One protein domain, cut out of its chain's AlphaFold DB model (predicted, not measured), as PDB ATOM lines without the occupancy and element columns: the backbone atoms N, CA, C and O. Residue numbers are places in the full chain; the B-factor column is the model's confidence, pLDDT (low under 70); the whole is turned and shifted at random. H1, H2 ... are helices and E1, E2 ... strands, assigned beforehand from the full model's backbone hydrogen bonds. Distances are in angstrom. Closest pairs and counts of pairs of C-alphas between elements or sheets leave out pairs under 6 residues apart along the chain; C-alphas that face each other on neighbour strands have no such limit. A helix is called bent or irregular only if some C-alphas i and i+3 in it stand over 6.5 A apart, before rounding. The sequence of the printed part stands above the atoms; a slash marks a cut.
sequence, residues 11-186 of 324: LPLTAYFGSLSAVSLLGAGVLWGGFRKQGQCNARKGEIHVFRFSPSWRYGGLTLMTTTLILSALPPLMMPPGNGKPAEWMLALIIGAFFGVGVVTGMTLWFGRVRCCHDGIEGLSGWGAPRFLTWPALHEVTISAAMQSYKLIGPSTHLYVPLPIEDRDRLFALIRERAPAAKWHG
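Overview. This is residues 11 to 186 of the 324 residues of an uncharacterized protein of Rhodobacteraceae bacterium (UniProt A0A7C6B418). A head of two small four-stranded sheets and helix H5 sits at one end, and a long arm of three helices, H1, H3 and H4, runs out from it as an up-and-down bundle. H5 covers one face of the sheet E1 E2 E3 E4, and the second sheet packs on E3 and E4 through its edge strand E7. The printed part has 176 residues, in chain order H1 H2 E1 H3 H4 E2 E3 E4 E5 E6 E7 H5 E8, class mixed; the sheet E1 E2 E3 E4 is antiparallel, the sheet E7 E6 E5 E8 mixed. It is loose, with a radius of gyration of the C-alphas of 19.6 A, and spans 65 by 33 by 28 A.

Along the chain. Start with the first sheet: E1 is residues 49 to 52, E2 113 to 117, E3 120 to 124 and E4 130 to 134. In the second, find E7 at 158 to 162, E6 at 149 to 153, E5 at 140 to 144 and E8 at 183 to 185, ending at C-alpha 185 (-34.577, -10.884, -46.925). H5 is residues 168 to 178, 15.3 A long. Find C-alpha 11 at (-11.607, 19.798, -7.168); from there H1 runs 37.2 A to residue 37, and H2 holds 39 to 42. H3, 55 to 78, is 34.5 A long and only just irregular, with C-alphas 72 and 75 6.6 A apart; H4, 86 to 111, is 37.1 A long.

Arrangement. Look at E2, E3 and E4, a meander, each strand the antiparallel neighbour of the one before: N 115 and O 122 are 2.9 A apart, N 121 and O 133 2.8 A. E1 is antiparallel to E2, with N 51 and O 114 at 2.8 A. H5 is on this sheet, two layers, at a height over the sheet of 10.1 A. E3 and E7 come closest at the C-alphas of Leu 124 and Tyr 160, 5.4 A. E5, E6 and E7 are a second meander, with N 142 and O 151 at 2.9 A and N 152 and O 159 at 2.8 A. E8 is parallel to E5, N 185 and O 141 at 2.9 A; E7, H5 and E8 form a split strand-helix-strand unit, E6 and E5 between its strands, with a right-handed crossover. H1 and H2 only graze the first sheet; so does H4, only just on it with 5 pairs of C-alphas within 10 A. H3 and H4, a helical hairpin, touch at a shallow tilt of 18 degrees, opposite ways, the C-alphas of Gly 61 and Gly 106 closest at 3.7 A. H1 touches H4, the same way at a shallow tilt of 26 degrees, closest at Ser 24 and Gly 100, C-alphas 5.7 A apart. Every O i to N i+4 pair is within hydrogen-bond range in H1 and H5, against 17 of 20 in H3 and 21 of 22 in H4; H2 is too short for one.

Size, cuts and confidence. The C-alphas of Gly 82 and Pro 180, the two farthest apart, are 65.1 A from each other. The printed part has no cut and no long link. The mean pLDDT of the printed part is 78.2; look for values under 70 at, among others, residues 11 to 28, 30 to 45, 71 to 84 and 86 to 98.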
ATOM      1  N   LEU A  11     -10.747  20.974  -7.379       57.00
ATOM      2  CA  LEU A  11     -11.607  19.798  -7.168       57.00
ATOM      3  C   LEU A  11     -12.715  19.615  -8.234       57.00
ATOM      4  O   LEU A  11     -12.993  18.479  -8.621       57.00
ATOM      5  N   PRO A  12     -13.331  20.683  -8.771       55.91
ATOM      6  CA  PRO A  12     -14.421  20.525  -9.731       55.91
ATOM      7  C   PRO A  12     -13.941  20.162 -11.147       55.91
ATOM      8  O   PRO A  12     -14.531  19.312 -11.815       55.91
ATOM      9  N   LEU A  13     -12.818  20.740 -11.589       55.56
ATOM     10  CA  LEU A  13     -12.171  20.390 -12.861       55.56
ATOM     11  C   LEU A  13     -11.706  18.928 -12.862       55.56
ATOM     12  O   LEU A  13     -11.927  18.204 -13.832       55.56
ATOM     13  N   THR A  14     -11.119  18.472 -11.755       60.34
ATOM     14  CA  THR A  14     -10.665  17.082 -11.606       60.34
ATOM     15  C   THR A  14     -11.823  16.083 -11.584       60.34
ATOM     16  O   THR A  14     -11.702  15.023 -12.197       60.34
ATOM     17  N   ALA A  15     -12.972  16.420 -10.986       60.28
ATOM     18  CA  ALA A  15     -14.170  15.578 -11.032       60.28
ATOM     19  C   ALA A  15     -14.775  15.474 -12.447       60.28
ATOM     20  O   ALA A  15     -15.145  14.381 -12.882       60.28
ATOM     21  N   TYR A  16     -14.829  16.579 -13.202       58.62
ATOM     22  CA  TYR A  16     -15.336  16.578 -14.579       58.62
ATOM     23  C   TYR A  16     -14.449  15.778 -15.524       58.62
ATOM     24  O   TYR A  16     -14.928  14.838 -16.165       58.62
ATOM     25  N   PHE A  17     -13.150  16.091 -15.558       62.53
ATOM     26  CA  PHE A  17     -12.194  15.322 -16.348       62.53
ATOM     27  C   PHE A  17     -12.167  13.862 -15.895       62.53
ATOM     28  O   PHE A  17     -12.206  12.976 -16.739       62.53
ATOM     29  N   GLY A  18     -12.239  13.599 -14.587       62.88
ATOM     30  CA  GLY A  18     -12.356  12.251 -14.036       62.88
ATOM     31  C   GLY A  18     -13.575  11.490 -14.562       62.88
ATOM     32  O   GLY A  18     -13.436  10.341 -14.971       62.88
ATOM     33  N   SER A  19     -14.750  12.120 -14.628       60.06
ATOM     34  CA  SER A  19     -15.976  11.486 -15.136       60.06
ATOM     35  C   SER A  19     -15.935  11.226 -16.647       60.06
ATOM     36  O   SER A  19     -16.299  10.137 -17.100       60.06
ATOM     37  N   LEU A  20     -15.417  12.177 -17.429       58.91
ATOM     38  CA  LEU A  20     -15.298  12.046 -18.878       58.91
ATOM     39  C   LEU A  20     -14.255  10.989 -19.259       58.91
ATOM     40  O   LEU A  20     -14.493  10.147 -20.131       58.91
ATOM     41  N   SER A  21     -13.120  10.993 -18.556       63.75
ATOM     42  CA  SER A  21     -12.103   9.952 -18.642       63.75
ATOM     43  C   SER A  21     -12.665   8.608 -18.200       63.75
ATOM     44  O   SER A  21     -12.439   7.633 -18.898       63.75
ATOM     45  N   ALA A  22     -13.449   8.528 -17.123       65.69
ATOM     46  CA  ALA A  22     -14.025   7.269 -16.656       65.69
ATOM     47  C   ALA A  22     -15.001   6.660 -17.671       65.69
ATOM     48  O   ALA A  22     -14.878   5.479 -17.976       65.69
ATOM     49  N   VAL A  23     -15.921   7.441 -18.251       62.03
ATOM     50  CA  VAL A  23     -16.851   6.941 -19.285       62.03
ATOM     51  C   VAL A  23     -16.096   6.540 -20.552       62.03
ATOM     52  O   VAL A  23     -16.354   5.474 -21.110       62.03
ATOM     53  N   SER A  24     -15.116   7.343 -20.975       63.00
ATOM     54  CA  SER A  24     -14.299   7.041 -22.156       63.00
ATOM     55  C   SER A  24     -13.414   5.811 -21.941       63.00
ATOM     56  O   SER A  24     -13.299   4.983 -22.837       63.00
ATOM     57  N   LEU A  25     -12.831   5.646 -20.751       69.12
ATOM     58  CA  LEU A  25     -12.006   4.496 -20.369       69.12
ATOM     59  C   LEU A  25     -12.846   3.242 -20.132       69.12
ATOM     60  O   LEU A  25     -12.397   2.156 -20.479       69.12
ATOM     61  N   LEU A  26     -14.063   3.362 -19.595       69.19
ATOM     62  CA  LEU A  26     -15.013   2.252 -19.492       69.19
ATOM     63  C   LEU A  26     -15.470   1.812 -20.880       69.19
ATOM     64  O   LEU A  26     -15.431   0.624 -21.182       69.19
ATOM     65  N   GLY A  27     -15.832   2.756 -21.749       65.75
ATOM     66  CA  GLY A  27     -16.170   2.484 -23.143       65.75
ATOM     67  C   GLY A  27     -15.007   1.834 -23.892       65.75
ATOM     68  O   GLY A  27     -15.166   0.767 -24.483       65.75
ATOM     69  N   ALA A  28     -13.810   2.412 -23.787       67.56
ATOM     70  CA  ALA A  28     -12.586   1.854 -24.352       67.56
ATOM     71  C   ALA A  28     -12.241   0.494 -23.738       67.56
ATOM     72  O   ALA A  28     -11.802  -0.385 -24.463       67.56
ATOM     73  N   GLY A  29     -12.477   0.282 -22.444       71.38
ATOM     74  CA  GLY A  29     -12.239  -0.973 -21.733       71.38
ATOM     75  C   GLY A  29     -13.217  -2.079 -22.128       71.38
ATOM     76  O   GLY A  29     -12.799  -3.218 -22.324       71.38
ATOM     77  N   VAL A  30     -14.497  -1.756 -22.326       68.75
ATOM     78  CA  VAL A  30     -15.513  -2.676 -22.866       68.75
ATOM     79  C   VAL A  30     -15.184  -3.032 -24.310       68.75
ATOM     80  O   VAL A  30     -15.200  -4.210 -24.669       68.75
ATOM     81  N   LEU A  31     -14.822  -2.039 -25.127       66.44
ATOM     82  CA  LEU A  31     -14.379  -2.264 -26.498       66.44
ATOM     83  C   LEU A  31     -13.089  -3.084 -26.532       66.44
ATOM     84  O   LEU A  31     -13.015  -4.041 -27.287       66.44
ATOM     85  N   TRP A  32     -12.111  -2.788 -25.680       68.25
ATOM     86  CA  TRP A  32     -10.834  -3.497 -25.583       68.25
ATOM     87  C   TRP A  32     -10.998  -4.928 -25.076       68.25
ATOM     88  O   TRP A  32     -10.424  -5.857 -25.639       68.25
ATOM     89  N   GLY A  33     -11.821  -5.140 -24.050       66.56
ATOM     90  CA  GLY A  33     -12.208  -6.466 -23.569       66.56
ATOM     91  C   GLY A  33     -12.963  -7.249 -24.641       66.56
ATOM     92  O   GLY A  33     -12.716  -8.440 -24.833       66.56
ATOM     93  N   GLY A  34     -13.812  -6.562 -25.405       63.84
ATOM     94  CA  GLY A  34     -14.438  -7.081 -26.609       63.84
ATOM     95  C   GLY A  34     -13.416  -7.473 -27.679       63.84
ATOM     96  O   GLY A  34     -13.458  -8.597 -28.165       63.84
ATOM     97  N   PHE A  35     -12.463  -6.596 -27.998       65.88
ATOM     98  CA  PHE A  35     -11.391  -6.816 -28.972       65.88
ATOM     99  C   PHE A  35     -10.447  -7.951 -28.546       65.88
ATOM    100  O   PHE A  35      -9.966  -8.700 -29.394       65.88
ATOM    101  N   ARG A  36     -10.231  -8.140 -27.238       65.12
ATOM    102  CA  ARG A  36      -9.522  -9.302 -26.680       65.12
ATOM    103  C   ARG A  36     -10.321 -10.593 -26.832       65.12
ATOM    104  O   ARG A  36      -9.751 -11.599 -27.241       65.12
ATOM    105  N   LYS A  37     -11.632 -10.577 -26.560       61.00
ATOM    106  CA  LYS A  37     -12.517 -11.729 -26.832       61.00
ATOM    107  C   LYS A  37     -12.603 -12.048 -28.328       61.00
ATOM    108  O   LYS A  37     -12.700 -13.216 -28.689       61.00
ATOM    109  N   GLN A  38     -12.407 -11.042 -29.173       58.41
ATOM    110  CA  GLN A  38     -12.223 -11.145 -30.624       58.41
ATOM    111  C   GLN A  38     -10.996 -11.968 -31.054       58.41
ATOM    112  O   GLN A  38     -10.825 -12.291 -32.230       58.41
ATOM    113  N   GLY A  39     -10.134 -12.346 -30.107       57.62
ATOM    114  CA  GLY A  39      -9.091 -13.346 -30.307       57.62
ATOM    115  C   GLY A  39      -9.623 -14.772 -30.495       57.62
ATOM    116  O   GLY A  39      -8.837 -15.649 -30.828       57.62
ATOM    117  N   GLN A  40     -10.926 -15.030 -30.322       59.69
ATOM    118  CA  GLN A  40     -11.488 -16.376 -30.463       59.69
ATOM    119  C   GLN A  40     -11.494 -16.903 -31.907       59.69
ATOM    120  O   GLN A  40     -11.201 -18.083 -32.071       59.69
ATOM    121  N   CYS A  41     -11.737 -16.082 -32.945       58.97
ATOM    122  CA  CYS A  41     -11.480 -16.529 -34.332       58.97
ATOM    123  C   CYS A  41      -9.966 -16.672 -34.589       58.97
ATOM    124  O   CYS A  41      -9.562 -17.606 -35.267       58.97
ATOM    125  N   ASN A  42      -9.119 -15.801 -34.020       57.97
ATOM    126  CA  ASN A  42      -7.659 -15.852 -34.223       57.97
ATOM    127  C   ASN A  42      -6.984 -17.057 -33.548       57.97
ATOM    128  O   ASN A  42      -5.936 -17.506 -33.998       57.97
ATOM    129  N   ALA A  43      -7.560 -17.574 -32.463       59.66
ATOM    130  CA  ALA A  43      -7.064 -18.756 -31.763       59.66
ATOM    131  C   ALA A  43      -7.438 -20.073 -32.471       59.66
ATOM    132  O   ALA A  43      -6.954 -21.136 -32.083       59.66
ATOM    133  N   ARG A  44      -8.308 -20.025 -33.486       65.62
ATOM    134  CA  ARG A  44      -8.813 -21.205 -34.194       65.62
ATOM    135  C   ARG A  44      -8.062 -21.380 -35.513       65.62
ATOM    136  O   ARG A  44      -7.873 -20.431 -36.264       65.62
ATOM    137  N   LYS A  45      -7.594 -22.605 -35.773       61.19
ATOM    138  CA  LYS A  45      -6.828 -22.953 -36.980       61.19
ATOM    139  C   LYS A  45      -7.703 -22.782 -38.232       61.19
ATOM    140  O   LYS A  45      -8.800 -23.329 -38.274       61.19
ATOM    141  N   GLY A  46      -7.206 -22.076 -39.247       77.38
ATOM    142  CA  GLY A  46      -7.864 -21.938 -40.550       77.38
ATOM    143  C   GLY A  46      -7.609 -20.590 -41.227       77.38
ATOM    144  O   GLY A  46      -6.954 -19.714 -40.665       77.38
ATOM    145  N   GLU A  47      -8.132 -20.433 -42.443       85.06
ATOM    146  CA  GLU A  47      -8.154 -19.148 -43.146       85.06
ATOM    147  C   GLU A  47      -9.119 -18.185 -42.435       85.06
ATOM    148  O   GLU A  47     -10.254 -18.543 -42.109       85.06
ATOM    149  N   ILE A  48      -8.651 -16.965 -42.161       89.56
ATOM    150  CA  ILE A  48      -9.450 -15.907 -41.537       89.56
ATOM    151  C   ILE A  48      -9.631 -14.793 -42.557       89.56
ATOM    152  O   ILE A  48      -8.677 -14.100 -42.915       89.56
ATOM    153  N   HIS A  49     -10.873 -14.573 -42.976       90.88
ATOM    154  CA  HIS A  49     -11.226 -13.447 -43.832       90.88
ATOM    155  C   HIS A  49     -11.617 -12.258 -42.960       90.88
ATOM    156  O   HIS A  49     -12.474 -12.372 -42.081       90.88
ATOM    157  N   VAL A  50     -10.990 -11.107 -43.192       91.62
ATOM    158  CA  VAL A  50     -11.236  -9.886 -42.420       91.62
ATOM    159  C   VAL A  50     -11.814  -8.823 -43.337       91.62
ATOM    160  O   VAL A  50     -11.140  -8.361 -44.249       91.62
ATOM    161  N   PHE A  51     -13.030  -8.393 -43.029       92.75
ATOM    162  CA  PHE A  51     -13.750  -7.349 -43.743       92.75
ATOM    163  C   PHE A  51     -13.780  -6.089 -42.877       92.75
ATOM    164  O   PHE A  51     -14.142  -6.132 -41.694       92.75
ATOM    165  N   ARG A  52     -13.347  -4.961 -43.439       88.94
ATOM    166  CA  ARG A  52     -13.312  -3.667 -42.743       88.94
ATOM    167  C   ARG A  52     -14.469  -2.802 -43.207       88.94
ATOM    168  O   ARG A  52     -15.006  -2.998 -44.288       88.94
ATOM    169  N   PHE A  53     -14.853  -1.831 -42.392       86.62
ATOM    170  CA  PHE A  53     -15.787  -0.809 -42.856       86.62
ATOM    171  C   PHE A  53     -15.102   0.083 -43.884       86.62
ATOM    172  O   PHE A  53     -13.883   0.267 -43.823       86.62
ATOM    173  N   SER A  54     -15.893   0.639 -44.797       81.75
ATOM    174  CA  SER A  54     -15.391   1.491 -45.865       81.75
ATOM    175  C   SER A  54     -14.563   2.658 -45.313       81.75
ATOM    176  O   SER A  54     -14.810   3.133 -44.192       81.75
ATOM    177  N   PRO A  55     -13.607   3.189 -46.096       77.38
ATOM    178  CA  PRO A  55     -12.776   4.302 -45.653       77.38
ATOM    179  C   PRO A  55     -13.602   5.500 -45.177       77.38
ATOM    180  O   PRO A  55     -13.295   6.077 -44.137       77.38
ATOM    181  N   SER A  56     -14.697   5.832 -45.871       73.56
ATOM    182  CA  SER A  56     -15.568   6.957 -45.508       73.56
ATOM    183  C   SER A  56     -16.205   6.797 -44.125       73.56
ATOM    184  O   SER A  56     -16.300   7.770 -43.380       73.56
ATOM    185  N   TRP A  57     -16.583   5.576 -43.740       75.81
ATOM    186  CA  TRP A  57     -17.143   5.286 -42.418       75.81
ATOM    187  C   TRP A  57     -16.097   5.297 -41.323       75.81
ATOM    188  O   TRP A  57     -16.356   5.798 -40.230       75.81
ATOM    189  N   ARG A  58     -14.897   4.803 -41.624       78.62
ATOM    190  CA  ARG A  58     -13.776   4.884 -40.692       78.62
ATOM    191  C   ARG A  58     -13.437   6.347 -40.435       78.62
ATOM    192  O   ARG A  58     -13.536   6.777 -39.294       78.62
ATOM    193  N   TYR A  59     -13.173   7.148 -41.467       74.00
ATOM    194  CA  TYR A  59     -12.934   8.585 -41.291       74.00
ATOM    195  C   TYR A  59     -14.096   9.291 -40.585       74.00
ATOM    196  O   TYR A  59     -13.848  10.091 -39.691       74.00
ATOM    197  N   GLY A  60     -15.348   8.932 -40.888       72.25
ATOM    198  CA  GLY A  60     -16.514   9.407 -40.138       72.25
ATOM    199  C   GLY A  60     -16.450   9.067 -38.645       72.25
ATOM    200  O   GLY A  60     -16.730   9.923 -37.811       72.25
ATOM    201  N   GLY A  61     -16.008   7.857 -38.295       74.50
ATOM    202  CA  GLY A  61     -15.748   7.437 -36.920       74.50
ATOM    203  C   GLY A  61     -14.652   8.248 -36.230       74.50
ATOM    204  O   GLY A  61     -14.853   8.693 -35.103       74.50
ATOM    205  N   LEU A  62     -13.526   8.506 -36.906       75.88
ATOM    206  CA  LEU A  62     -12.448   9.347 -36.366       75.88
ATOM    207  C   LEU A  62     -12.904  10.790 -36.155       75.88
ATOM    208  O   LEU A  62     -12.616  11.375 -35.110       75.88
ATOM    209  N   THR A  63     -13.628  11.350 -37.124       71.31
ATOM    210  CA  THR A  63     -14.231  12.678 -37.002       71.31
ATOM    211  C   THR A  63     -15.174  12.699 -35.813       71.31
ATOM    212  O   THR A  63     -15.018  13.547 -34.946       71.31
ATOM    213  N   LEU A  64     -16.079  11.722 -35.694       74.06
ATOM    214  CA  LEU A  64     -17.002  11.632 -34.566       74.06
ATOM    215  C   LEU A  64     -16.253  11.572 -33.229       74.06
ATOM    216  O   LEU A  64     -16.580  12.348 -32.338       74.06
ATOM    217  N   MET A  65     -15.220  10.734 -33.094       78.62
ATOM    218  CA  MET A  65     -14.392  10.682 -31.880       78.62
ATOM    219  C   MET A  65     -13.760  12.038 -31.568       78.62
ATOM    220  O   MET A  65     -13.912  12.551 -30.463       78.62
ATOM    221  N   THR A  66     -13.060  12.621 -32.541       72.19
ATOM    222  CA  THR A  66     -12.272  13.846 -32.362       72.19
ATOM    223  C   THR A  66     -13.175  15.028 -32.045       72.19
ATOM    224  O   THR A  66     -12.955  15.739 -31.069       72.19
ATOM    225  N   THR A  67     -14.239  15.200 -32.825       70.94
ATOM    226  CA  THR A  67     -15.257  16.225 -32.613       70.94
ATOM    227  C   THR A  67     -15.890  16.084 -31.240       70.94
ATOM    228  O   THR A  67     -16.038  17.072 -30.530       70.94
ATOM    229  N   THR A  68     -16.223  14.861 -30.839       74.31
ATOM    230  CA  THR A  68     -16.854  14.627 -29.545       74.31
ATOM    231  C   THR A  68     -15.913  14.940 -28.382       74.31
ATOM    232  O   THR A  68     -16.327  15.584 -27.421       74.31
ATOM    233  N   LEU A  69     -14.634  14.572 -28.495       74.00
ATOM    234  CA  LEU A  69     -13.613  14.930 -27.511       74.00
ATOM    235  C   LEU A  69     -13.428  16.450 -27.417       74.00
ATOM    236  O   LEU A  69     -13.459  16.996 -26.316       74.00
ATOM    237  N   ILE A  70     -13.320  17.149 -28.552       72.00
ATOM    238  CA  ILE A  70     -13.210  18.615 -28.588       72.00
ATOM    239  C   ILE A  70     -14.434  19.261 -27.930       72.00
ATOM    240  O   ILE A  70     -14.285  20.106 -27.050       72.00
ATOM    241  N   LEU A  71     -15.644  18.839 -28.308       68.88
ATOM    242  CA  LEU A  71     -16.879  19.385 -27.746       68.88
ATOM    243  C   LEU A  71     -17.021  19.101 -26.255       68.88
ATOM    244  O   LEU A  71     -17.512  19.954 -25.528       68.88
ATOM    245  N   SER A  72     -16.574  17.940 -25.784       69.06
ATOM    246  CA  SER A  72     -16.585  17.628 -24.357       69.06
ATOM    247  C   SER A  72     -15.565  18.440 -23.552       69.06
ATOM    248  O   SER A  72     -15.767  18.684 -22.369       69.06
ATOM    249  N   ALA A  73     -14.488  18.909 -24.187       68.69
ATOM    250  CA  ALA A  73     -13.483  19.749 -23.544       68.69
ATOM    251  C   ALA A  73     -13.876  21.236 -23.504       68.69
ATOM    252  O   ALA A  73     -13.354  21.976 -22.675       68.69
ATOM    253  N   LEU A  74     -14.797  21.693 -24.361       66.00
ATOM    254  CA  LEU A  74     -15.204  23.102 -24.424       66.00
ATOM    255  C   LEU A  74     -15.940  23.604 -23.164       66.00
ATOM    256  O   LEU A  74     -15.541  24.649 -22.653       66.00
ATOM    257  N   PRO A  75     -16.964  22.916 -22.613       67.69
ATOM    258  CA  PRO A  75     -17.691  23.393 -21.437       67.69
ATOM    259  C   PRO A  75     -16.807  23.772 -20.238       67.69
ATOM    260  O   PRO A  75     -16.955  24.894 -19.754       67.69
ATOM    261  N   PRO A  76     -15.850  22.937 -19.776       62.75
ATOM    262  CA  PRO A  76     -14.989  23.315 -18.654       62.75
ATOM    263  C   PRO A  76     -14.015  24.452 -18.992       62.75
ATOM    264  O   PRO A  76     -13.591  25.157 -18.084       62.75
ATOM    265  N   LEU A  77     -13.672  24.665 -20.270       63.94
ATOM    266  CA  LEU A  77     -12.846  25.803 -20.701       63.94
ATOM    267  C   LEU A  77     -13.634  27.121 -20.739       63.94
ATOM    268  O   LEU A  77     -13.040  28.191 -20.630       63.94
ATOM    269  N   MET A  78     -14.958  27.058 -20.904       63.12
ATOM    270  CA  MET A  78     -15.828  28.239 -20.945       63.12
ATOM    271  C   MET A  78     -16.417  28.611 -19.577       63.12
ATOM    272  O   MET A  78     -16.936  29.719 -19.424       63.12
ATOM    273  N   MET A  79     -16.336  27.721 -18.583       62.88
ATOM    274  CA  MET A  79     -16.786  27.984 -17.216       62.88
ATOM    275  C   MET A  79     -15.645  28.595 -16.385       62.88
ATOM    276  O   MET A  79     -14.603  27.958 -16.228       62.88
ATOM    277  N   PRO A  80     -15.802  29.814 -15.835       61.53
ATOM    278  CA  PRO A  80     -14.779  30.405 -14.982       61.53
ATOM    279  C   PRO A  80     -14.570  29.547 -13.719       61.53
ATOM    280  O   PRO A  80     -15.549  29.101 -13.108       61.53
ATOM    281  N   PRO A  81     -13.312  29.303 -13.307       62.19
ATOM    282  CA  PRO A  81     -13.018  28.491 -12.133       62.19
ATOM    283  C   PRO A  81     -13.615  29.137 -10.874       62.19
ATOM    284  O   PRO A  81     -13.314  30.285 -10.565       62.19
ATOM    285  N   GLY A  82     -14.455  28.390 -10.146       62.97
ATOM    286  CA  GLY A  82     -14.945  28.770  -8.811       62.97
ATOM    287  C   GLY A  82     -16.449  29.027  -8.653       62.97
ATOM    288  O   GLY A  82     -16.903  29.065  -7.517       62.97
ATOM    289  N   ASN A  83     -17.238  29.125  -9.731       61.59
ATOM    290  CA  ASN A  83     -18.661  29.524  -9.640       61.59
ATOM    291  C   ASN A  83     -19.685  28.446 -10.042       61.59
ATOM    292  O   ASN A  83     -20.871  28.743 -10.160       61.59
ATOM    293  N   GLY A  84     -19.253  27.199 -10.245       61.12
ATOM    294  CA  GLY A  84     -20.130  26.145 -10.754       61.12
ATOM    295  C   GLY A  84     -21.201  25.707  -9.750       61.12
ATOM    296  O   GLY A  84     -20.891  24.941  -8.833       61.12
ATOM    297  N   LYS A  85     -22.462  26.129  -9.931       70.38
ATOM    298  CA  LYS A  85     -23.601  25.633  -9.127       70.38
ATOM    299  C   LYS A  85     -23.769  24.108  -9.330       70.38
ATOM    300  O   LYS A  85     -23.535  23.620 -10.435       70.38
ATOM    301  N   PRO A  86     -24.251  23.323  -8.343       65.25
ATOM    302  CA  PRO A  86     -24.479  21.870  -8.471       65.25
ATOM    303  C   PRO A  86     -25.237  21.430  -9.739       65.25
ATOM    304  O   PRO A  86     -24.916  20.411 -10.348       65.25
ATOM    305  N   ALA A  87     -26.205  22.230 -10.189       60.88
ATOM    306  CA  ALA A  87     -26.957  21.965 -11.414       60.88
ATOM    307  C   ALA A  87     -26.116  22.075 -12.700       60.88
ATOM    308  O   ALA A  87     -26.405  21.404 -13.690       60.88
ATOM    309  N   GLU A  88     -25.062  22.894 -12.704       64.56
ATOM    310  CA  GLU A  88     -24.121  22.995 -13.828       64.56
ATOM    311  C   GLU A  88     -23.298  21.720 -13.967       64.56
ATOM    312  O   GLU A  88     -23.096  21.254 -15.085       64.56
ATOM    313  N   TRP A  89     -22.933  21.088 -12.849       65.69
ATOM    314  CA  TRP A  89     -22.240  19.799 -12.845       65.69
ATOM    315  C   TRP A  89     -23.110  18.664 -13.366       65.69
ATOM    316  O   TRP A  89     -22.639  17.840 -14.144       65.69
ATOM    317  N   MET A  90     -24.389  18.637 -12.990       61.97
ATOM    318  CA  MET A  90     -25.316  17.621 -13.487       61.97
ATOM    319  C   MET A  90     -25.533  17.750 -14.999       61.97
ATOM    320  O   MET A  90     -25.488  16.751 -15.715       61.97
ATOM    321  N   LEU A  91     -25.683  18.978 -15.503       66.06
ATOM    322  CA  LEU A  91     -25.754  19.230 -16.942       66.06
ATOM    323  C   LEU A  91     -24.449  18.827 -17.645       66.06
ATOM    324  O   LEU A  91     -24.487  18.154 -18.672       66.06
ATOM    325  N   ALA A  92     -23.297  19.184 -17.075       66.19
ATOM    326  CA  ALA A  92     -21.991  18.826 -17.613       66.19
ATOM    327  C   ALA A  92     -21.788  17.298 -17.658       66.19
ATOM    328  O   ALA A  92     -21.264  16.787 -18.646       66.19
ATOM    329  N   LEU A  93     -22.263  16.557 -16.649       64.00
ATOM    330  CA  LEU A  93     -22.260  15.090 -16.618       64.00
ATOM    331  C   LEU A  93     -23.167  14.480 -17.691       64.00
ATOM    332  O   LEU A  93     -22.749  13.544 -18.364       64.00
ATOM    333  N   ILE A  94     -24.381  15.008 -17.884       64.69
ATOM    334  CA  ILE A  94     -25.302  14.539 -18.935       64.69
ATOM    335  C   ILE A  94     -24.687  14.766 -20.318       64.69
ATOM    336  O   ILE A  94     -24.658  13.853 -21.144       64.69
ATOM    337  N   ILE A  95     -24.145  15.962 -20.548       66.81
ATOM    338  CA  ILE A  95     -23.450  16.323 -21.787       66.81
ATOM    339  C   ILE A  95     -22.229  15.414 -21.991       66.81
ATOM    340  O   ILE A  95     -22.049  14.850 -23.069       66.81
ATOM    341  N   GLY A  96     -21.425  15.210 -20.947       65.19
ATOM    342  CA  GLY A  96     -20.258  14.334 -20.970       65.19
ATOM    343  C   GLY A  96     -20.612  12.873 -21.256       65.19
ATOM    344  O   GLY A  96     -19.942  12.233 -22.062       65.19
ATOM    345  N   ALA A  97     -21.693  12.353 -20.672       64.44
ATOM    346  CA  ALA A  97     -22.185  11.000 -20.929       64.44
ATOM    347  C   ALA A  97     -22.698  10.844 -22.368       64.44
ATOM    348  O   ALA A  97     -22.374   9.858 -23.033       64.44
ATOM    349  N   PHE A  98     -23.442  11.832 -22.874       67.75
ATOM    350  CA  PHE A  98     -23.924  11.850 -24.255       67.75
ATOM    351  C   PHE A  98     -22.762  11.863 -25.256       67.75
ATOM    352  O   PHE A  98     -22.738  11.083 -26.209       67.75
ATOM    353  N   PHE A  99     -21.742  12.678 -24.996       71.88
ATOM    354  CA  PHE A  99     -20.511  12.693 -25.781       71.88
ATOM    355  C   PHE A  99     -19.690  11.400 -25.610       71.88
ATOM    356  O   PHE A  99     -19.138  10.879 -26.577       71.88
ATOM    357  N   GLY A 100     -19.688  10.771 -24.437       69.69
ATOM    358  CA  GLY A 100     -19.072   9.454 -24.247       69.69
ATOM    359  C   GLY A 100     -19.576   8.411 -25.255       69.69
ATOM    360  O   GLY A 100     -18.778   7.662 -25.824       69.69
ATOM    361  N   VAL A 101     -20.878   8.424 -25.567       71.06
ATOM    362  CA  VAL A 101     -21.465   7.557 -26.607       71.06
ATOM    363  C   VAL A 101     -20.862   7.848 -27.981       71.06
ATOM    364  O   VAL A 101     -20.500   6.910 -28.688       71.06
ATOM    365  N   GLY A 102     -20.684   9.122 -28.345       74.31
ATOM    366  CA  GLY A 102     -20.068   9.524 -29.614       74.31
ATOM    367  C   GLY A 102     -18.646   8.981 -29.786       74.31
ATOM    368  O   GLY A 102     -18.311   8.462 -30.853       74.31
ATOM    369  N   VAL A 103     -17.832   9.007 -28.724       75.75
ATOM    370  CA  VAL A 103     -16.479   8.422 -28.740       75.75
ATOM    371  C   VAL A 103     -16.541   6.911 -28.948       75.75
ATOM    372  O   VAL A 103     -15.857   6.389 -29.827       75.75
ATOM    373  N   VAL A 104     -17.386   6.206 -28.191       76.44
ATOM    374  CA  VAL A 104     -17.542   4.746 -28.313       76.44
ATOM    375  C   VAL A 104     -18.017   4.366 -29.713       76.44
ATOM    376  O   VAL A 104     -17.408   3.509 -30.350       76.44
ATOM    377  N   THR A 105     -19.046   5.037 -30.233       78.50
ATOM    378  CA  THR A 105     -19.536   4.825 -31.601       78.50
ATOM    379  C   THR A 105     -18.434   5.081 -32.624       78.50
ATOM    380  O   THR A 105     -18.212   4.250 -33.503       78.50
ATOM    381  N   GLY A 106     -17.698   6.184 -32.500       77.81
ATOM    382  CA  GLY A 106     -16.624   6.505 -33.431       77.81
ATOM    383  C   GLY A 106     -15.474   5.489 -33.390       77.81
ATOM    384  O   GLY A 106     -14.978   5.087 -34.443       77.81
ATOM    385  N   MET A 107     -15.129   4.964 -32.208       80.12
ATOM    386  CA  MET A 107     -14.167   3.863 -32.063       80.12
ATOM    387  C   MET A 107     -14.673   2.583 -32.726       80.12
ATOM    388  O   MET A 107     -13.919   1.917 -33.438       80.12
ATOM    389  N   THR A 108     -15.944   2.237 -32.526       81.19
ATOM    390  CA  THR A 108     -16.575   1.088 -33.179       81.19
ATOM    391  C   THR A 108     -16.530   1.222 -34.699       81.19
ATOM    392  O   THR A 108     -16.238   0.243 -35.375       81.19
ATOM    393  N   LEU A 109     -16.750   2.416 -35.247       81.19
ATOM    394  CA  LEU A 109     -16.649   2.668 -36.686       81.19
ATOM    395  C   LEU A 109     -15.202   2.612 -37.199       81.19
ATOM    396  O   LEU A 109     -14.947   2.069 -38.271       81.19
ATOM    397  N   TRP A 110     -14.241   3.140 -36.442       82.62
ATOM    398  CA  TRP A 110     -12.836   3.183 -36.857       82.62
ATOM    399  C   TRP A 110     -12.153   1.811 -36.813       82.62
ATOM    400  O   TRP A 110     -11.411   1.443 -37.735       82.62
ATOM    401  N   PHE A 111     -12.390   1.064 -35.731       83.50
ATOM    402  CA  PHE A 111     -11.744  -0.217 -35.435       83.50
ATOM    403  C   PHE A 111     -12.616  -1.435 -35.739       83.50
ATOM    404  O   PHE A 111     -12.104  -2.557 -35.716       83.50
ATOM    405  N   GLY A 112     -13.903  -1.233 -36.013       83.62
ATOM    406  CA  GLY A 112     -14.851  -2.294 -36.312       83.62
ATOM    407  C   GLY A 112     -14.411  -3.125 -37.508       83.62
ATOM    408  O   GLY A 112     -13.966  -2.618 -38.540       83.62
ATOM    409  N   ARG A 113     -14.491  -4.441 -37.332       89.06
ATOM    410  CA  ARG A 113     -14.168  -5.437 -38.350       89.06
ATOM    411  C   ARG A 113     -15.164  -6.569 -38.230       89.06
ATOM    412  O   ARG A 113     -15.549  -6.928 -37.116       89.06
ATOM    413  N   VAL A 114     -15.509  -7.145 -39.367       92.25
ATOM    414  CA  VAL A 114     -16.183  -8.436 -39.434       92.25
ATOM    415  C   VAL A 114     -15.128  -9.471 -39.776       92.25
ATOM    416  O   VAL A 114     -14.345  -9.280 -40.706       92.25
ATOM    417  N   ARG A 115     -15.059 -10.548 -39.001       92.81
ATOM    418  CA  ARG A 115     -14.127 -11.648 -39.252       92.81
ATOM    419  C   ARG A 115     -14.919 -12.901 -39.537       92.81
ATOM    420  O   ARG A 115     -15.823 -13.236 -38.785       92.81
ATOM    421  N   CYS A 116     -14.575 -13.588 -40.607       93.44
ATOM    422  CA  CYS A 116     -15.128 -14.892 -40.918       93.44
ATOM    423  C   CYS A 116     -14.014 -15.915 -40.749       93.44
ATOM    424  O   CYS A 116     -12.935 -15.752 -41.321       93.44
ATOM    425  N   CYS A 117     -14.270 -16.946 -39.954       92.19
ATOM    426  CA  CYS A 117     -13.394 -18.101 -39.823       92.19
ATOM    427  C   CYS A 117     -14.178 -19.380 -40.154       92.19
ATOM    428  O   CYS A 117     -15.366 -19.331 -40.485       92.19
ATOM    429  N   HIS A 118     -13.517 -20.537 -40.099       91.19
ATOM    430  CA  HIS A 118     -14.132 -21.807 -40.495       91.19
ATOM    431  C   HIS A 118     -15.443 -22.116 -39.749       91.19
ATOM    432  O   HIS A 118     -16.372 -22.636 -40.360       91.19
ATOM    433  N   ASP A 119     -15.543 -21.727 -38.473       91.62
ATOM    434  CA  ASP A 119     -16.665 -22.081 -37.594       91.62
ATOM    435  C   ASP A 119     -17.821 -21.071 -37.598       91.62
ATOM    436  O   ASP A 119     -18.933 -21.385 -37.161       91.62
ATOM    437  N   GLY A 120     -17.569 -19.834 -38.027       93.31
ATOM    438  CA  GLY A 120     -18.579 -18.788 -37.972       93.31
ATOM    439  C   GLY A 120     -18.096 -17.407 -38.371       93.31
ATOM    440  O   GLY A 120     -16.998 -17.203 -38.895       93.31
ATOM    441  N   ILE A 121     -18.950 -16.445 -38.056       94.25
ATOM    442  CA  ILE A 121     -18.762 -15.027 -38.295       94.25
ATOM    443  C   ILE A 121     -18.742 -14.274 -36.969       94.25
ATOM    444  O   ILE A 121     -19.552 -14.481 -36.067       94.25
ATOM    445  N   GLU A 122     -17.787 -13.372 -36.859       91.31
ATOM    446  CA  GLU A 122     -17.637 -12.443 -35.765       91.31
ATOM    447  C   GLU A 122     -17.923 -11.031 -36.260       91.31
ATOM    448  O   GLU A 122     -17.354 -10.573 -37.251       91.31
ATOM    449  N   GLY A 123     -18.799 -10.332 -35.552       89.12
ATOM    450  CA  GLY A 123     -19.208  -8.977 -35.888       89.12
ATOM    451  C   GLY A 123     -19.605  -8.201 -34.645       89.12
ATOM    452  O   GLY A 123     -19.218  -8.540 -33.527       89.12
ATOM    453  N   LEU A 124     -20.386  -7.144 -34.838       85.25
ATOM    454  CA  LEU A 124     -20.864  -6.290 -33.757       85.25
ATOM    455  C   LEU A 124     -22.314  -6.632 -33.417       85.25
ATOM    456  O   LEU A 124     -23.104  -6.972 -34.288       85.25
ATOM    457  N   SER A 125     -22.690  -6.519 -32.151       82.56
ATOM    458  CA  SER A 125     -24.097  -6.458 -31.743       82.56
ATOM    459  C   SER A 125     -24.695  -5.083 -32.055       82.56
ATOM    460  O   SER A 125     -23.971  -4.147 -32.390       82.56
ATOM    461  N   GLY A 126     -26.008  -4.927 -31.861       71.50
ATOM    462  CA  GLY A 126     -26.684  -3.631 -32.015       71.50
ATOM    463  C   GLY A 126     -26.151  -2.529 -31.086       71.50
ATOM    464  O   GLY A 126     -26.355  -1.355 -31.361       71.50
ATOM    465  N   TRP A 127     -25.420  -2.902 -30.029       69.50
ATOM    466  CA  TRP A 127     -24.761  -1.984 -29.094       69.50
ATOM    467  C   TRP A 127     -23.248  -1.856 -29.332       69.50
ATOM    468  O   TRP A 127     -22.521  -1.378 -28.469       69.50
ATOM    469  N   GLY A 128     -22.735  -2.356 -30.461       71.31
ATOM    470  CA  GLY A 128     -21.310  -2.285 -30.796       71.31
ATOM    471  C   GLY A 128     -20.414  -3.275 -30.039       71.31
ATOM    472  O   GLY A 128     -19.225  -3.357 -30.329       71.31
ATOM    473  N   ALA A 129     -20.947  -4.071 -29.106       79.38
ATOM    474  CA  ALA A 129     -20.171  -5.122 -28.449       79.38
ATOM    475  C   ALA A 129     -19.919  -6.287 -29.422       79.38
ATOM    476  O   ALA A 129     -20.877  -6.714 -30.077       79.38
ATOM    477  N   PRO A 130     -18.694  -6.831 -29.513       81.88
ATOM    478  CA  PRO A 130     -18.398  -7.924 -30.424       81.88
ATOM    479  C   PRO A 130     -19.132  -9.200 -30.020       81.88
ATOM    480  O   PRO A 130     -19.320  -9.499 -28.836       81.88
ATOM    481  N   ARG A 131     -19.579  -9.944 -31.025       88.69
ATOM    482  CA  ARG A 131     -20.342 -11.181 -30.880       88.69
ATOM    483  C   ARG A 131     -19.918 -12.166 -31.959       88.69
ATOM    484  O   ARG A 131     -19.548 -11.768 -33.061       88.69
ATOM    485  N   PHE A 132     -20.039 -13.445 -31.633       91.12
ATOM    486  CA  PHE A 132     -19.761 -14.551 -32.536       91.12
ATOM    487  C   PHE A 132     -21.050 -15.310 -32.843       91.12
ATOM    488  O   PHE A 132     -21.852 -15.572 -31.942       91.12
ATOM    489  N   LEU A 133     -21.239 -15.656 -34.108       92.88
ATOM    490  CA  LEU A 133     -22.355 -16.441 -34.609       92.88
ATOM    491  C   LEU A 133     -21.789 -17.582 -35.455       92.88
ATOM    492  O   LEU A 133     -21.099 -17.342 -36.442       92.88
ATOM    493  N   THR A 134     -22.059 -18.823 -35.056       94.25
ATOM    494  CA  THR A 134     -21.609 -19.998 -35.810       94.25
ATOM    495  C   THR A 134     -22.374 -20.124 -37.122       94.25
ATOM    496  O   THR A 134     -23.545 -19.740 -37.197       94.25
ATOM    497  N   TRP A 135     -21.750 -20.705 -38.150       95.62
ATOM    498  CA  TRP A 135     -22.421 -20.900 -39.442       95.62
ATOM    499  C   TRP A 135     -23.723 -21.706 -39.340       95.62
ATOM    500  O   TRP A 135     -24.720 -21.240 -39.886       95.62
ATOM    501  N   PRO A 136     -23.798 -22.825 -38.585       96.38
ATOM    502  CA  PRO A 136     -25.049 -23.575 -38.445       96.38
ATOM    503  C   PRO A 136     -26.146 -22.824 -37.679       96.38
ATOM    504  O   PRO A 136     -27.320 -23.147 -37.821       96.38
ATOM    505  N   ALA A 137     -25.783 -21.842 -36.845       96.44
ATOM    506  CA  ALA A 137     -26.757 -21.025 -36.125       96.44
ATOM    507  C   ALA A 137     -27.311 -19.882 -36.988       96.44
ATOM    508  O   ALA A 137     -28.388 -19.362 -36.689       96.44
ATOM    509  N   LEU A 138     -26.598 -19.469 -38.039       97.44
ATOM    510  CA  LEU A 138     -27.061 -18.437 -38.956       97.44
ATOM    511  C   LEU A 138     -28.190 -18.989 -39.831       97.44
ATOM    512  O   LEU A 138     -27.957 -19.814 -40.711       97.44
ATOM    513  N   HIS A 139     -29.408 -18.502 -39.611       96.75
ATOM    514  CA  HIS A 139     -30.584 -18.941 -40.367       96.75
ATOM    515  C   HIS A 139     -31.257 -17.815 -41.149       96.75
ATOM    516  O   HIS A 139     -32.094 -18.099 -42.003       96.75
ATOM    517  N   GLU A 140     -30.902 -16.554 -40.896       97.31
ATOM    518  CA  GLU A 140     -31.477 -15.426 -41.622       97.31
ATOM    519  C   GLU A 140     -30.478 -14.266 -41.783       97.31
ATOM    520  O   GLU A 140     -29.736 -13.914 -40.862       97.31
ATOM    521  N   VAL A 141     -30.470 -13.669 -42.972       96.19
ATOM    522  CA  VAL A 141     -29.728 -12.462 -43.340       96.19
ATOM    523  C   VAL A 141     -30.725 -11.430 -43.846       96.19
ATOM    524  O   VAL A 141     -31.323 -11.601 -44.909       96.19
ATOM    525  N   THR A 142     -30.871 -10.336 -43.103       93.81
ATOM    526  CA  THR A 142     -31.871  -9.305 -43.395       93.81
ATOM    527  C   THR A 142     -31.225  -7.938 -43.510       93.81
ATOM    528  O   THR A 142     -30.448  -7.526 -42.650       93.81
ATOM    529  N   ILE A 143     -31.564  -7.194 -44.560       89.12
ATOM    530  CA  ILE A 143     -31.139  -5.798 -44.690       89.12
ATOM    531  C   ILE A 143     -32.011  -4.915 -43.809       89.12
ATOM    532  O   ILE A 143     -33.222  -4.812 -44.000       89.12
ATOM    533  N   SER A 144     -31.382  -4.216 -42.870       82.56
ATOM    534  CA  SER A 144     -32.012  -3.133 -42.130       82.56
ATOM    535  C   SER A 144     -31.546  -1.801 -42.702       82.56
ATOM    536  O   SER A 144     -30.539  -1.243 -42.268       82.56
ATOM    537  N   ALA A 145     -32.304  -1.266 -43.662       75.12
ATOM    538  CA  ALA A 145     -32.035   0.056 -44.229       75.12
ATOM    539  C   ALA A 145     -32.049   1.143 -43.134       75.12
ATOM    540  O   ALA A 145     -31.171   2.000 -43.083       75.12
ATOM    541  N   ALA A 146     -32.985   1.042 -42.180       68.69
ATOM    542  CA  ALA A 146     -33.094   1.971 -41.054       68.69
ATOM    543  C   ALA A 146     -31.862   1.964 -40.132       68.69
ATOM    544  O   ALA A 146     -31.460   3.018 -39.646       68.69
ATOM    545  N   MET A 147     -31.259   0.792 -39.900       71.69
ATOM    546  CA  MET A 147     -30.033   0.649 -39.100       71.69
ATOM    547  C   MET A 147     -28.764   0.672 -39.952       71.69
ATOM    548  O   MET A 147     -27.684   0.402 -39.432       71.69
ATOM    549  N   GLN A 148     -28.896   0.931 -41.256       82.50
ATOM    550  CA  GLN A 148     -27.816   0.917 -42.240       82.50
ATOM    551  C   GLN A 148     -26.875  -0.285 -42.072       82.50
ATOM    552  O   GLN A 148     -25.650  -0.157 -42.120       82.50
ATOM    553  N   SER A 149     -27.454  -1.468 -41.858       88.44
ATOM    554  CA  SER A 149     -26.704  -2.697 -41.600       88.44
ATOM    555  C   SER A 149     -27.401  -3.947 -42.136       88.44
ATOM    556  O   SER A 149     -28.627  -4.033 -42.202       88.44
ATOM    557  N   TYR A 150     -26.597  -4.944 -42.487       92.19
ATOM    558  CA  TYR A 150     -26.992  -6.335 -42.640       92.19
ATOM    559  C   TYR A 150     -27.108  -6.965 -41.253       92.19
ATOM    560  O   TYR A 150     -26.132  -7.047 -40.502       92.19
ATOM    561  N   LYS A 151     -28.313  -7.401 -40.901       94.25
ATOM    562  CA  LYS A 151     -28.598  -8.125 -39.670       94.25
ATOM    563  C   LYS A 151     -28.462  -9.621 -39.942       94.25
ATOM    564  O   LYS A 151     -29.252 -10.186 -40.692       94.25
ATOM    565  N   LEU A 152     -27.470 -10.249 -39.324       95.94
ATOM    566  CA  LEU A 152     -27.268 -11.696 -39.346       95.94
ATOM    567  C   LEU A 152     -27.922 -12.282 -38.099       95.94
ATOM    568  O   LEU A 152     -27.586 -11.894 -36.977       95.94
ATOM    569  N   ILE A 153     -28.888 -13.168 -38.284       95.94
ATOM    570  CA  ILE A 153     -29.789 -13.622 -37.232       95.94
ATOM    571  C   ILE A 153     -29.533 -15.102 -36.938       95.94
ATOM    572  O   ILE A 153     -29.637 -15.965 -37.811       95.94
ATOM    573  N   GLY A 154     -29.196 -15.373 -35.679       95.50
ATOM    574  CA  GLY A 154     -29.210 -16.694 -35.066       95.50
ATOM    575  C   GLY A 154     -30.240 -16.797 -33.935       95.50
ATOM    576  O   GLY A 154     -30.895 -15.802 -33.618       95.50
ATOM    577  N   PRO A 155     -30.396 -17.979 -33.308       93.44
ATOM    578  CA  PRO A 155     -31.451 -18.242 -32.323       93.44
ATOM    579  C   PRO A 155     -31.379 -17.337 -31.089       93.44
ATOM    580  O   PRO A 155     -32.398 -16.903 -30.567       93.44
ATOM    581  N   SER A 156     -30.160 -17.045 -30.631       90.25
ATOM    582  CA  SER A 156     -29.893 -16.249 -29.427       90.25
ATOM    583  C   SER A 156     -28.958 -15.065 -29.677       90.25
ATOM    584  O   SER A 156     -28.642 -14.316 -28.752       90.25
ATOM    585  N   THR A 157     -28.461 -14.916 -30.906       89.81
ATOM    586  CA  THR A 157     -27.408 -13.955 -31.243       89.81
ATOM    587  C   THR A 157     -27.743 -13.260 -32.550       89.81
ATOM    588  O   THR A 157     -28.027 -13.911 -33.552       89.81
ATOM    589  N   HIS A 158     -27.645 -11.933 -32.552       92.38
ATOM    590  CA  HIS A 158     -27.731 -11.125 -33.762       92.38
ATOM    591  C   HIS A 158     -26.426 -10.365 -33.968       92.38
ATOM    592  O   HIS A 158     -25.915  -9.744 -33.028       92.38
ATOM    593  N   LEU A 159     -25.922 -10.389 -35.196       92.94
ATOM    594  CA  LEU A 159     -24.823  -9.540 -35.631       92.94
ATOM    595  C   LEU A 159     -25.349  -8.453 -36.556       92.94
ATOM    596  O   LEU A 159     -26.268  -8.673 -37.338       92.94
ATOM    597  N   TYR A 160     -24.730  -7.292 -36.471       90.69
ATOM    598  CA  TYR A 160     -24.982  -6.136 -37.303       90.69
ATOM    599  C   TYR A 160     -23.690  -5.831 -38.045       90.69
ATOM    600  O   TYR A 160     -22.663  -5.491 -37.451       90.69
ATOM    601  N   VAL A 161     -23.744  -6.000 -39.357       91.12
ATOM    602  CA  VAL A 161     -22.662  -5.680 -40.277       91.12
ATOM    603  C   VAL A 161     -23.057  -4.403 -41.009       91.12
ATOM    604  O   VAL A 161     -24.076  -4.420 -41.688       91.12
ATOM    605  N   PRO A 162     -22.327  -3.286 -40.887       87.56
ATOM    606  CA  PRO A 162     -22.670  -2.059 -41.602       87.56
ATOM    607  C   PRO A 162     -22.801  -2.282 -43.115       87.56
ATOM    608  O   PRO A 162     -22.019  -3.034 -43.695       87.56
ATOM    609  N   LEU A 163     -23.767  -1.607 -43.749       86.88
ATOM    610  CA  LEU A 163     -23.959  -1.629 -45.207       86.88
ATOM    611  C   LEU A 163     -22.667  -1.313 -45.990       86.88
ATOM    612  O   LEU A 163     -22.364  -2.040 -46.936       86.88
ATOM    613  N   PRO A 164     -21.875  -0.287 -45.621       84.62
ATOM    614  CA  PRO A 164     -20.655   0.050 -46.342       84.62
ATOM    615  C   PRO A 164     -19.474  -0.767 -45.804       84.62
ATOM    616  O   PRO A 164     -18.547  -0.231 -45.194       84.62
ATOM    617  N   ILE A 165     -19.526  -2.081 -46.000       90.19
ATOM    618  CA  ILE A 165     -18.420  -2.991 -45.706       90.19
ATOM    619  C   ILE A 165     -17.567  -3.217 -46.961       90.19
ATOM    620  O   ILE A 165     -18.100  -3.378 -48.059       90.19
ATOM    621  N   GLU A 166     -16.242  -3.196 -46.807       90.44
ATOM    622  CA  GLU A 166     -15.297  -3.539 -47.874       90.44
ATOM    623  C   GLU A 166     -15.500  -4.996 -48.304       90.44
ATOM    624  O   GLU A 166     -15.793  -5.860 -47.474       90.44
ATOM    625  N   ASP A 167     -15.353  -5.260 -49.604       91.88
ATOM    626  CA  ASP A 167     -15.524  -6.585 -50.209       91.88
ATOM    627  C   ASP A 167     -16.849  -7.277 -49.834       91.88
ATOM    628  O   ASP A 167     -16.900  -8.492 -49.617       91.88
ATOM    629  N   ARG A 168     -17.947  -6.506 -49.774       92.25
ATOM    630  CA  ARG A 168     -19.302  -7.001 -49.474       92.25
ATOM    631  C   ARG A 168     -19.649  -8.273 -50.245       92.25
ATOM    632  O   ARG A 168     -20.141  -9.232 -49.657       92.25
ATOM    633  N   ASP A 169     -19.395  -8.288 -51.548       92.38
ATOM    634  CA  ASP A 169     -19.799  -9.404 -52.402       92.38
ATOM    635  C   ASP A 169     -19.035 -10.687 -52.041       92.38
ATOM    636  O   ASP A 169     -19.617 -11.772 -52.024       92.38
ATOM    637  N   ARG A 170     -17.766 -10.560 -51.628       94.50
ATOM    638  CA  ARG A 170     -16.973 -11.677 -51.096       94.50
ATOM    639  C   ARG A 170     -17.508 -12.155 -49.748       94.50
ATOM    640  O   ARG A 170     -17.607 -13.362 -49.540       94.50
ATOM    641  N   LEU A 171     -17.880 -11.242 -48.846       95.06
ATOM    642  CA  LEU A 171     -18.530 -11.604 -47.580       95.06
ATOM    643  C   LEU A 171     -19.821 -12.391 -47.839       95.06
ATOM    644  O   LEU A 171     -20.066 -13.411 -47.201       95.06
ATOM    645  N   PHE A 172     -20.637 -11.950 -48.793       94.88
ATOM    646  CA  PHE A 172     -21.904 -12.605 -49.115       94.88
ATOM    647  C   PHE A 172     -21.717 -13.954 -49.789       94.88
ATOM    648  O   PHE A 172     -22.436 -14.891 -49.447       94.88
ATOM    649  N   ALA A 173     -20.749 -14.076 -50.697       95.06
ATOM    650  CA  ALA A 173     -20.372 -15.362 -51.269       95.06
ATOM    651  C   ALA A 173     -19.996 -16.356 -50.162       95.06
ATOM    652  O   ALA A 173     -20.514 -17.469 -50.136       95.06
ATOM    653  N   LEU A 174     -19.200 -15.910 -49.186       95.56
ATOM    654  CA  LEU A 174     -18.782 -16.737 -48.058       95.56
ATOM    655  C   LEU A 174     -19.956 -17.130 -47.151       95.56
ATOM    656  O   LEU A 174     -20.056 -18.286 -46.748       95.56
ATOM    657  N   ILE A 175     -20.886 -16.213 -46.868       96.25
ATOM    658  CA  ILE A 175     -22.100 -16.543 -46.102       96.25
ATOM    659  C   ILE A 175     -22.953 -17.574 -46.854       96.25
ATOM    660  O   ILE A 175     -23.432 -18.523 -46.240       96.25
ATOM    661  N   ARG A 176     -23.132 -17.427 -48.173       96.00
ATOM    662  CA  ARG A 176     -23.908 -18.380 -48.988       96.00
ATOM    663  C   ARG A 176     -23.257 -19.759 -49.045       96.00
ATOM    664  O   ARG A 176     -23.964 -20.757 -48.983       96.00
ATOM    665  N   GLU A 177     -21.932 -19.809 -49.140       96.50
ATOM    666  CA  GLU A 177     -21.162 -21.054 -49.122       96.50
ATOM    667  C   GLU A 177     -21.273 -21.762 -47.764       96.50
ATOM    668  O   GLU A 177     -21.506 -22.968 -47.702       96.50
ATOM    669  N   ARG A 178     -21.109 -21.018 -46.664       96.00
ATOM    670  CA  ARG A 178     -20.971 -21.587 -45.314       96.00
ATOM    671  C   ARG A 178     -22.292 -21.782 -44.580       96.00
ATOM    672  O   ARG A 178     -22.371 -22.641 -43.706       96.00
ATOM    673  N   ALA A 179     -23.323 -21.021 -44.929       96.88
ATOM    674  CA  ALA A 179     -24.666 -21.112 -44.364       96.88
ATOM    675  C   ALA A 179     -25.729 -21.155 -45.483       96.88
ATOM    676  O   ALA A 179     -26.564 -20.254 -45.585       96.88
ATOM    677  N   PRO A 180     -25.743 -22.207 -46.327       96.81
ATOM    678  CA  PRO A 180     -26.641 -22.289 -47.484       96.81
ATOM    679  C   PRO A 180     -28.128 -22.358 -47.102       96.81
ATOM    680  O   PRO A 180     -28.987 -22.010 -47.906       96.81
ATOM    681  N   ALA A 181     -28.440 -22.780 -45.873       95.62
ATOM    682  CA  ALA A 181     -29.804 -22.822 -45.347       95.62
ATOM    683  C   ALA A 181     -30.322 -21.453 -44.860       95.62
ATOM    684  O   ALA A 181     -31.505 -21.333 -44.533       95.62
ATOM    685  N   ALA A 182     -29.461 -20.430 -44.779       96.94
ATOM    686  CA  ALA A 182     -29.865 -19.114 -44.311       96.94
ATOM    687  C   ALA A 182     -30.821 -18.449 -45.310       96.94
ATOM    688  O   ALA A 182     -30.545 -18.366 -46.507       96.94
ATOM    689  N   LYS A 183     -31.946 -17.941 -44.808       97.06
ATOM    690  CA  LYS A 183     -32.913 -17.166 -45.588       97.06
ATOM    691  C   LYS A 183     -32.406 -15.746 -45.782       97.06
ATOM    692  O   LYS A 183     -31.798 -15.163 -44.893       97.06
ATOM    693  N   TRP A 184     -32.685 -15.182 -46.943       95.56
ATOM    694  CA  TRP A 184     -32.193 -13.873 -47.348       95.56
ATOM    695  C   TRP A 184     -33.389 -12.947 -47.583       95.56
ATOM    696  O   TRP A 184     -34.231 -13.238 -48.433       95.56
ATOM    697  N   HIS A 185     -33.479 -11.848 -46.829       92.94
ATOM    698  CA  HIS A 185     -34.577 -10.884 -46.925       92.94
ATOM    699  C   HIS A 185     -34.087  -9.457 -47.192       92.94
ATOM    700  O   HIS A 185     -33.103  -8.975 -46.623       92.94
ATOM    701  N   GLY A 186     -34.850  -8.748 -48.023       85.19
ATOM    702  CA  GLY A 186     -34.571  -7.370 -48.419       85.19
ATOM    703  C   GLY A 186     -33.774  -7.260 -49.724       85.19
ATOM    704  O   GLY A 186     -33.536  -8.266 -50.397       85.19
TER     705      GLY A 186